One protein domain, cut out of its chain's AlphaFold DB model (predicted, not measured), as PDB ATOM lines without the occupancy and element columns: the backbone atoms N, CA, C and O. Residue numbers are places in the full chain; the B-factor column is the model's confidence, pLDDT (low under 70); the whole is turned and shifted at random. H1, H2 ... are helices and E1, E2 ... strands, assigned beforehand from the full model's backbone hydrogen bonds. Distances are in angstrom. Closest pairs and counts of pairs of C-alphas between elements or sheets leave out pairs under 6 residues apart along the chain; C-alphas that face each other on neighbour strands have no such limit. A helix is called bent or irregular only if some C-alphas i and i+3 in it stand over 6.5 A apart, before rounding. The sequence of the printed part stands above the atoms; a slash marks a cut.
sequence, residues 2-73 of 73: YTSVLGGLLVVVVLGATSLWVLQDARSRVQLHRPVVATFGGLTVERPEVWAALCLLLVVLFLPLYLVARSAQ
ATOM      1  N   TYR A   2     363.972  96.199 216.507       66.38
ATOM      2  CA  TYR A   2     362.940  97.258 216.464       66.38
ATOM      3  C   TYR A   2     362.457  97.738 217.841       66.38
ATOM      4  O   TYR A   2     362.300  98.935 218.048       66.38
ATOM      5  N   THR A   3     362.280  96.826 218.797       73.12
ATOM      6  CA  THR A   3     361.853  97.141 220.171       73.12
ATOM      7  C   THR A   3     362.853  98.023 220.921       73.12
ATOM      8  O   THR A   3     362.449  98.946 221.619       73.12
ATOM      9  N   SER A   4     364.155  97.795 220.730       80.06
ATOM     10  CA  SER A   4     365.223  98.607 221.329       80.06
ATOM     11  C   SER A   4     365.276 100.014 220.731       80.06
ATOM     12  O   SER A   4     365.445 100.984 221.464       80.06
ATOM     13  N   VAL A   5     365.082 100.133 219.413       86.19
ATOM     14  CA  VAL A   5     365.036 101.432 218.723       86.19
ATOM     15  C   VAL A   5     363.810 102.231 219.163       86.19
ATOM     16  O   VAL A   5     363.950 103.395 219.521       86.19
ATOM     17  N   LEU A   6     362.633 101.599 219.211       89.88
ATOM     18  CA  LEU A   6     361.398 102.210 219.717       89.88
ATOM     19  C   LEU A   6     361.540 102.661 221.172       89.88
ATOM     20  O   LEU A   6     361.155 103.779 221.494       89.88
ATOM     21  N   GLY A   7     362.130 101.823 222.027       86.56
ATOM     22  CA  GLY A   7     362.394 102.172 223.421       86.56
ATOM     23  C   GLY A   7     363.297 103.398 223.550       86.56
ATOM     24  O   GLY A   7     362.960 104.333 224.273       86.56
ATOM     25  N   GLY A   8     364.400 103.441 222.796       87.12
ATOM     26  CA  GLY A   8     365.296 104.600 222.764       87.12
ATOM     27  C   GLY A   8     364.601 105.872 222.274       87.12
ATOM     28  O   GLY A   8     364.718 106.921 222.904       87.12
ATOM     29  N   LEU A   9     363.814 105.774 221.198       90.88
ATOM     30  CA  LEU A   9     363.029 106.888 220.660       90.88
ATOM     31  C   LEU A   9     362.026 107.428 221.681       90.88
ATOM     32  O   LEU A   9     361.918 108.639 221.853       90.88
ATOM     33  N   LEU A  10     361.330 106.539 222.390       91.25
ATOM     34  CA  LEU A  10     360.350 106.913 223.407       91.25
ATOM     35  C   LEU A  10     361.025 107.670 224.559       91.25
ATOM     36  O   LEU A  10     360.532 108.719 224.969       91.25
ATOM     37  N   VAL A  11     362.194 107.206 225.013       88.38
ATOM     38  CA  VAL A  11     362.993 107.916 226.026       88.38
ATOM     39  C   VAL A  11     363.383 109.312 225.541       88.38
ATOM     40  O   VAL A  11     363.188 110.279 226.272       88.38
ATOM     41  N   VAL A  12     363.872 109.449 224.304       89.69
ATOM     42  CA  VAL A  12     364.242 110.758 223.735       89.69
ATOM     43  C   VAL A  12     363.036 111.696 223.657       89.69
ATOM     44  O   VAL A  12     363.148 112.862 224.032       89.69
ATOM     45  N   VAL A  13     361.875 111.199 223.220       93.62
ATOM     46  CA  VAL A  13     360.640 111.992 223.130       93.62
ATOM     47  C   VAL A  13     360.186 112.462 224.510       93.62
ATOM     48  O   VAL A  13     359.888 113.642 224.676       93.62
ATOM     49  N   VAL A  14     360.171 111.570 225.505       91.81
ATOM     50  CA  VAL A  14     359.784 111.920 226.880       91.81
ATOM     51  C   VAL A  14     360.744 112.957 227.455       91.81
ATOM     52  O   VAL A  14     360.295 113.978 227.966       91.81
ATOM     53  N   LEU A  15     362.056 112.760 227.303       90.88
ATOM     54  CA  LEU A  15     363.057 113.714 227.782       90.88
ATOM     55  C   LEU A  15     362.940 115.078 227.107       90.88
ATOM     56  O   LEU A  15     363.005 116.104 227.788       90.88
ATOM     57  N   GLY A  16     362.734 115.103 225.790       91.75
ATOM     58  CA  GLY A  16     362.514 116.334 225.039       91.75
ATOM     59  C   GLY A  16     361.255 117.063 225.504       91.75
ATOM     60  O   GLY A  16     361.316 118.250 225.819       91.75
ATOM     61  N   ALA A  17     360.135 116.347 225.624       94.31
ATOM     62  CA  ALA A  17     358.867 116.906 226.080       94.31
ATOM     63  C   ALA A  17     358.965 117.465 227.508       94.31
ATOM     64  O   ALA A  17     358.548 118.596 227.751       94.31
ATOM     65  N   THR A  18     359.571 116.724 228.440       92.44
ATOM     66  CA  THR A  18     359.779 117.190 229.817       92.44
ATOM     67  C   THR A  18     360.699 118.408 229.865       92.44
ATOM     68  O   THR A  18     360.389 119.370 230.562       92.44
ATOM     69  N   SER A  19     361.791 118.423 229.095       91.62
ATOM     70  CA  SER A  19     362.725 119.562 229.066       91.62
ATOM     71  C   SER A  19     362.068 120.826 228.505       91.62
ATOM     72  O   SER A  19     362.248 121.917 229.045       91.62
ATOM     73  N   LEU A  20     361.262 120.681 227.448       94.62
ATOM     74  CA  LEU A  20     360.475 121.777 226.882       94.62
ATOM     75  C   LEU A  20     359.426 122.288 227.870       94.62
ATOM     76  O   LEU A  20     359.271 123.499 228.015       94.62
ATOM     77  N   TRP A  21     358.745 121.384 228.574       95.56
ATOM     78  CA  TRP A  21     357.777 121.751 229.602       95.56
ATOM     79  C   TRP A  21     358.435 122.528 230.751       95.56
ATOM     80  O   TRP A  21     357.939 123.590 231.119       95.56
ATOM     81  N   VAL A  22     359.595 122.077 231.248       93.69
ATOM     82  CA  VAL A  22     360.372 122.795 232.279       93.69
ATOM     83  C   VAL A  22     360.751 124.197 231.802       93.69
ATOM     84  O   VAL A  22     360.598 125.165 232.546       93.69
ATOM     85  N   LEU A  23     361.200 124.334 230.551       93.81
ATOM     86  CA  LEU A  23     361.536 125.637 229.976       93.81
ATOM     87  C   LEU A  23     360.314 126.566 229.914       93.81
ATOM     88  O   LEU A  23     360.412 127.744 230.261       93.81
ATOM     89  N   GLN A  24     359.172 126.052 229.458       95.62
ATOM     90  CA  GLN A  24     357.930 126.819 229.338       95.62
ATOM     91  C   GLN A  24     357.379 127.243 230.703       95.62
ATOM     92  O   GLN A  24     356.982 128.399 230.858       95.62
ATOM     93  N   ASP A  25     357.394 126.352 231.694       94.69
ATOM     94  CA  ASP A  25     356.977 126.656 233.066       94.69
ATOM     95  C   ASP A  25     357.893 127.719 233.688       94.69
ATOM     96  O   ASP A  25     357.412 128.753 234.157       94.69
ATOM     97  N   ALA A  26     359.216 127.548 233.589       92.94
ATOM     98  CA  ALA A  26     360.173 128.514 234.119       92.94
ATOM     99  C   ALA A  26     360.038 129.895 233.448       92.94
ATOM    100  O   ALA A  26     360.065 130.917 234.134       92.94
ATOM    101  N   ARG A  27     359.815 129.953 232.128       94.62
ATOM    102  CA  ARG A  27     359.543 131.216 231.413       94.62
ATOM    103  C   ARG A  27     358.233 131.863 231.848       94.62
ATOM    104  O   ARG A  27     358.211 133.064 232.106       94.62
ATOM    105  N   SER A  28     357.165 131.077 231.972       95.81
ATOM    106  CA  SER A  28     355.863 131.561 232.454       95.81
ATOM    107  C   SER A  28     355.989 132.169 233.852       95.81
ATOM    108  O   SER A  28     355.467 133.245 234.131       95.81
ATOM    109  N   ARG A  29     356.766 131.531 234.728       93.94
ATOM    110  CA  ARG A  29     357.043 132.013 236.085       93.94
ATOM    111  C   ARG A  29     357.858 133.302 236.129       93.94
ATOM    112  O   ARG A  29     357.571 134.167 236.955       93.94
ATOM    113  N   VAL A  30     358.825 133.466 235.224       93.12
ATOM    114  CA  VAL A  30     359.558 134.734 235.062       93.12
ATOM    115  C   VAL A  30     358.605 135.863 234.664       93.12
ATOM    116  O   VAL A  30     358.643 136.927 235.275       93.12
ATOM    117  N   GLN A  31     357.698 135.626 233.709       93.56
ATOM    118  CA  GLN A  31     356.696 136.623 233.294       93.56
ATOM    119  C   GLN A  31     355.748 137.014 234.442       93.56
ATOM    120  O   GLN A  31     355.363 138.174 234.576       93.56
ATOM    121  N   LEU A  32     355.429 136.062 235.321       94.06
ATOM    122  CA  LEU A  32     354.628 136.280 236.529       94.06
ATOM    123  C   LEU A  32     355.419 136.898 237.701       94.06
ATOM    124  O   LEU A  32     354.904 136.939 238.818       94.06
ATOM    125  N   HIS A  33     356.652 137.370 237.476       91.19
ATOM    126  CA  HIS A  33     357.536 137.949 238.499       91.19
ATOM    127  C   HIS A  33     357.804 137.006 239.689       91.19
ATOM    128  O   HIS A  33     358.031 137.445 240.816       91.19
ATOM    129  N   ARG A  34     357.775 135.688 239.451       92.12
ATOM    130  CA  ARG A  34     358.046 134.643 240.450       92.12
ATOM    131  C   ARG A  34     359.029 133.605 239.892       92.12
ATOM    132  O   ARG A  34     358.633 132.453 239.707       92.12
ATOM    133  N   PRO A  35     360.280 133.991 239.579       90.19
ATOM    134  CA  PRO A  35     361.251 133.094 238.957       90.19
ATOM    135  C   PRO A  35     361.532 131.864 239.828       90.19
ATOM    136  O   PRO A  35     361.543 131.940 241.057       90.19
ATOM    137  N   VAL A  36     361.788 130.726 239.179       89.69
ATOM    138  CA  VAL A  36     362.281 129.527 239.865       89.69
ATOM    139  C   VAL A  36     363.757 129.743 240.148       89.69
ATOM    140  O   VAL A  36     364.574 129.752 239.228       89.69
ATOM    141  N   VAL A  37     364.096 129.939 241.417       91.69
ATOM    142  CA  VAL A  37     365.476 130.127 241.862       91.69
ATOM    143  C   VAL A  37     365.839 128.995 242.803       91.69
ATOM    144  O   VAL A  37     365.098 128.700 243.740       91.69
ATOM    145  N   ALA A  38     366.988 128.373 242.569       89.81
ATOM    146  CA  ALA A  38     367.571 127.442 243.520       89.81
ATOM    147  C   ALA A  38     369.052 127.734 243.711       89.81
ATOM    148  O   ALA A  38     369.760 128.084 242.768       89.81
ATOM    149  N   THR A  39     369.496 127.603 244.958       90.62
ATOM    150  CA  THR A  39     370.890 127.797 245.346       90.62
ATOM    151  C   THR A  39     371.409 126.509 245.957       90.62
ATOM    152  O   THR A  39     370.823 125.992 246.908       90.62
ATOM    153  N   PHE A  40     372.506 125.987 245.423       88.56
ATOM    154  CA  PHE A  40     373.151 124.774 245.918       88.56
ATOM    155  C   PHE A  40     374.667 124.941 245.843       88.56
ATOM    156  O   PHE A  40     375.213 125.264 244.792       88.56
ATOM    157  N   GLY A  41     375.356 124.752 246.973       82.94
ATOM    158  CA  GLY A  41     376.822 124.821 247.034       82.94
ATOM    159  C   GLY A  41     377.427 126.158 246.579       82.94
ATOM    160  O   GLY A  41     378.518 126.166 246.024       82.94
ATOM    161  N   GLY A  42     376.712 127.276 246.752       88.81
ATOM    162  CA  GLY A  42     377.136 128.605 246.284       88.81
ATOM    163  C   GLY A  42     376.810 128.910 244.816       88.81
ATOM    164  O   GLY A  42     376.998 130.042 244.378       88.81
ATOM    165  N   LEU A  43     376.277 127.945 244.061       86.56
ATOM    166  CA  LEU A  43     375.775 128.158 242.704       86.56
ATOM    167  C   LEU A  43     374.294 128.525 242.753       86.56
ATOM    168  O   LEU A  43     373.502 127.813 243.368       86.56
ATOM    169  N   THR A  44     373.927 129.616 242.083       91.94
ATOM    170  CA  THR A  44     372.534 130.064 241.954       91.94
ATOM    171  C   THR A  44     372.054 129.832 240.529       91.94
ATOM    172  O   THR A  44     372.673 130.300 239.574       91.94
ATOM    173  N   VAL A  45     370.942 129.113 240.384       91.31
ATOM    174  CA  VAL A  45     370.278 128.870 239.103       91.31
ATOM    175  C   VAL A  45     368.971 129.644 239.076       91.31
ATOM    176  O   VAL A  45     368.024 129.310 239.780       91.31
ATOM    177  N   GLU A  46     368.934 130.677 238.243       91.94
ATOM    178  CA  GLU A  46     367.772 131.563 238.069       91.94
ATOM    179  C   GLU A  46     367.245 131.581 236.625       91.94
ATOM    180  O   GLU A  46     366.122 132.009 236.365       91.94
ATOM    181  N   ARG A  47     368.050 131.109 235.663       90.19
ATOM    182  CA  ARG A  47     367.720 131.177 234.236       90.19
ATOM    183  C   ARG A  47     366.871 129.974 233.806       90.19
ATOM    184  O   ARG A  47     367.296 128.839 234.040       90.19
ATOM    185  N   PRO A  48     365.738 130.185 233.112       90.44
ATOM    186  CA  PRO A  48     364.895 129.104 232.592       90.44
ATOM    187  C   PRO A  48     365.644 128.089 231.720       90.44
ATOM    188  O   PRO A  48     365.430 126.884 231.833       90.44
ATOM    189  N   GLU A  49     366.556 128.564 230.871       92.38
ATOM    190  CA  GLU A  49     367.351 127.718 229.976       92.38
ATOM    191  C   GLU A  49     368.291 126.797 230.759       92.38
ATOM    192  O   GLU A  49     368.481 125.639 230.391       92.38
ATOM    193  N   VAL A  50     368.848 127.297 231.867       92.25
ATOM    194  CA  VAL A  50     369.746 126.525 232.732       92.25
ATOM    195  C   VAL A  50     368.961 125.453 233.485       92.25
ATOM    196  O   VAL A  50     369.436 124.328 233.592       92.25
ATOM    197  N   TRP A  51     367.735 125.751 233.927       91.81
ATOM    198  CA  TRP A  51     366.846 124.756 234.536       91.81
ATOM    199  C   TRP A  51     366.537 123.591 233.598       91.81
ATOM    200  O   TRP A  51     366.736 122.434 233.969       91.81
ATOM    201  N   ALA A  52     366.112 123.885 232.368       89.44
ATOM    202  CA  ALA A  52     365.824 122.853 231.379       89.44
ATOM    203  C   ALA A  52     367.070 122.007 231.056       89.44
ATOM    204  O   ALA A  52     366.988 120.778 231.003       89.44
ATOM    205  N   ALA A  53     368.233 122.650 230.903       90.81
ATOM    206  CA  ALA A  53     369.495 121.965 230.642       90.81
ATOM    207  C   ALA A  53     369.929 121.061 231.807       90.81
ATOM    208  O   ALA A  53     370.342 119.928 231.570       90.81
ATOM    209  N   LEU A  54     369.807 121.520 233.058       91.00
ATOM    210  CA  LEU A  54     370.140 120.721 234.242       91.00
ATOM    211  C   LEU A  54     369.214 119.515 234.397       91.00
ATOM    212  O   LEU A  54     369.695 118.417 234.667       91.00
ATOM    213  N   CYS A  55     367.905 119.688 234.180       88.75
ATOM    214  CA  CYS A  55     366.957 118.575 234.191       88.75
ATOM    215  C   CYS A  55     367.318 117.515 233.141       88.75
ATOM    216  O   CYS A  55     367.355 116.327 233.463       88.75
ATOM    217  N   LEU A  56     367.638 117.934 231.913       89.88
ATOM    218  CA  LEU A  56     368.068 117.015 230.860       89.88
ATOM    219  C   LEU A  56     369.384 116.315 231.224       89.88
ATOM    220  O   LEU A  56     369.488 115.096 231.100       89.88
ATOM    221  N   LEU A  57     370.370 117.074 231.706       92.31
ATOM    222  CA  LEU A  57     371.691 116.569 232.078       92.31
ATOM    223  C   LEU A  57     371.609 115.530 233.201       92.31
ATOM    224  O   LEU A  57     372.270 114.497 233.116       92.31
ATOM    225  N   LEU A  58     370.762 115.755 234.211       89.69
ATOM    226  CA  LEU A  58     370.528 114.781 235.276       89.69
ATOM    227  C   LEU A  58     370.066 113.441 234.705       89.69
ATOM    228  O   LEU A  58     370.632 112.405 235.043       89.69
ATOM    229  N   VAL A  59     369.084 113.434 233.804       89.50
ATOM    230  CA  VAL A  59     368.600 112.155 233.276       89.50
ATOM    231  C   VAL A  59     369.607 111.529 232.313       89.50
ATOM    232  O   VAL A  59     369.882 110.339 232.422       89.50
ATOM    233  N   VAL A  60     370.209 112.315 231.417       88.38
ATOM    234  CA  VAL A  60     371.190 111.818 230.438       88.38
ATOM    235  C   VAL A  60     372.440 111.246 231.109       88.38
ATOM    236  O   VAL A  60     373.024 110.320 230.562       88.38
ATOM    237  N   LEU A  61     372.844 111.739 232.282       91.50
ATOM    238  CA  LEU A  61     373.994 111.198 233.013       91.50
ATOM    239  C   LEU A  61     373.607 110.059 233.959       91.50
ATOM    240  O   LEU A  61     374.201 108.982 233.905       91.50
ATOM    241  N   PHE A  62     372.616 110.266 234.828       90.94
ATOM    242  CA  PHE A  62     372.322 109.311 235.898       90.94
ATOM    243  C   PHE A  62     371.550 108.083 235.414       90.94
ATOM    244  O   PHE A  62     371.738 107.003 235.973       90.94
ATOM    245  N   LEU A  63     370.728 108.196 234.366       87.38
ATOM    246  CA  LEU A  63     370.003 107.046 233.824       87.38
ATOM    247  C   LEU A  63     370.938 105.983 233.221       87.38
ATOM    248  O   LEU A  63     370.831 104.827 233.636       87.38
ATOM    249  N   PRO A  64     371.863 106.298 232.289       84.88
ATOM    250  CA  PRO A  64     372.782 105.287 231.777       84.88
ATOM    251  C   PRO A  64     373.713 104.764 232.870       84.88
ATOM    252  O   PRO A  64     373.942 103.560 232.915       84.88
ATOM    253  N   LEU A  65     374.181 105.618 233.791       89.88
ATOM    254  CA  LEU A  65     374.973 105.171 234.943       89.88
ATOM    255  C   LEU A  65     374.218 104.143 235.790       89.88
ATOM    256  O   LEU A  65     374.778 103.105 236.128       89.88
ATOM    257  N   TYR A  66     372.942 104.392 236.089       88.25
ATOM    258  CA  TYR A  66     372.097 103.452 236.821       88.25
ATOM    259  C   TYR A  66     371.926 102.126 236.072       88.25
ATOM    260  O   TYR A  66     372.035 101.062 236.676       88.25
ATOM    261  N   LEU A  67     371.688 102.169 234.758       88.88
ATOM    262  CA  LEU A  67     371.537 100.958 233.948       88.88
ATOM    263  C   LEU A  67     372.829 100.136 233.897       88.88
ATOM    264  O   LEU A  67     372.771  98.916 234.038       88.88
ATOM    265  N   VAL A  68     373.980 100.798 233.754       91.69
ATOM    266  CA  VAL A  68     375.299 100.153 233.801       91.69
ATOM    267  C   VAL A  68     375.533  99.529 235.176       91.69
ATOM    268  O   VAL A  68     375.839  98.341 235.255       91.69
ATOM    269  N   ALA A  69     375.317 100.284 236.255       93.00
ATOM    270  CA  ALA A  69     375.475  99.788 237.621       93.00
ATOM    271  C   ALA A  69     374.557  98.591 237.913       93.00
ATOM    272  O   ALA A  69     374.991  97.615 238.517       93.00
ATOM    273  N   ARG A  70     373.309  98.628 237.432       92.44
ATOM    274  CA  ARG A  70     372.353  97.521 237.545       92.44
ATOM    275  C   ARG A  70     372.801  96.281 236.771       92.44
ATOM    276  O   ARG A  70     372.584  95.180 237.246       92.44
ATOM    277  N   SER A  71     373.380  96.445 235.582       90.81
ATOM    278  CA  SER A  71     373.866  95.315 234.773       90.81
ATOM    279  C   SER A  71     375.139  94.657 235.310       90.81
ATOM    280  O   SER A  71     375.491  93.575 234.855       90.81
ATOM    281  N   ALA A  72     375.839  95.314 236.240       84.56
ATOM    282  CA  ALA A  72     377.028  94.776 236.896       84.56
ATOM    283  C   ALA A  72     376.703  93.873 238.107       84.56
ATOM    284  O   ALA A  72     377.631  93.365 238.738       84.56
ATOM    285  N   GLN A  73     375.417  93.703 238.437       60.78
ATOM    286  CA  GLN A  73     374.899  92.759 239.435       60.78
ATOM    287  C   GLN A  73     374.376  91.496 238.751       60.78
ATOM    288  O   GLN A  73     374.562  90.411 239.343       60.78
TER     289      GLN A  73
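AT A GLANCE: This is residues 2 to 73 of the 73 residues of an uncharacterized protein of Phycicoccus sp. Soil748 (UniProt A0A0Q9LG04). Two long helices, H1 and H2, make a narrow V: they come together where H1 nears its end and H2 begins, and spread apart toward the first and last printed residues. A small strand hairpin, E1 and E2, lies in the link between them near the closed end of the V, and its residues 39 to 44 stick out. The free ends of the two arms are residues 2 to 11 of H1 and residues 61 to 73, of which 61 to 71 belong to H2. The printed part has 72 residues with two named helices and two named strands, in the order H1, E1, E2, H2; the sheet, E1 - E2, is antiparallel, and the class is mostly helix. The whole is loose, with a radius of gyration of the C-alphas of 15.5 A, and flat, spanning 46 by 29 by 12 A.

HOW THE PARTS SIT: H1, residues 2 to 31, and H2, residues 48 to 71, touch at a shallow tilt of 30 degrees and run opposite ways. Their closest C-alphas are those of Ala 26 and Pro 48, 5.0 A apart. H1 touches H2 with residues 15 to 27 alone, and H2 touches H1 with residues 48 to 59 alone. Strands E1, residues 38 to 40, and E2, residues 43 to 45, are antiparallel neighbours and form a hairpin, with 160 degrees between their directions. N 40 and O 43 are within hydrogen-bond range at 2.9 A, as are N 38 and O 45 at 3.1 A. The closest C-alphas of E2 and H2 are those of Val 45 and Trp 51, 7.0 A apart. H1 and E2 are apart, and so are E1 and H2. Every O i to N i+4 pair in H1 is within hydrogen-bond range, and in H2 19 of 20 are.

IN THESE COORDINATES: H1 begins at C-alpha 2, at (362.940, 97.258, 216.464), and ends at C-alpha 31, at (356.696, 136.623, 233.294), a length of 43.3 A. E1, from Ala 38 to Phe 40, and E2, from Leu 43 to Val 45, have three residues each. H2 runs 35.0 A from Pro 48 to C-alpha 71, at (373.866, 95.315, 234.773). H2 is neither bent nor irregular, but only just: C-alphas 61 and 64 are 6.2 A apart.

THE WHOLE: The two C-alphas farthest apart are those of His 33 and Gln 73, 48.4 A. The printed part has no cut and ends at residue 73, the chain's last. The link from H1 to E1 is short, with 6 residues; those from E1 to E2 and from E2 to H2 are tight. The mean pLDDT of the printed part is 89.7, and residues 2 and 73 are under 70.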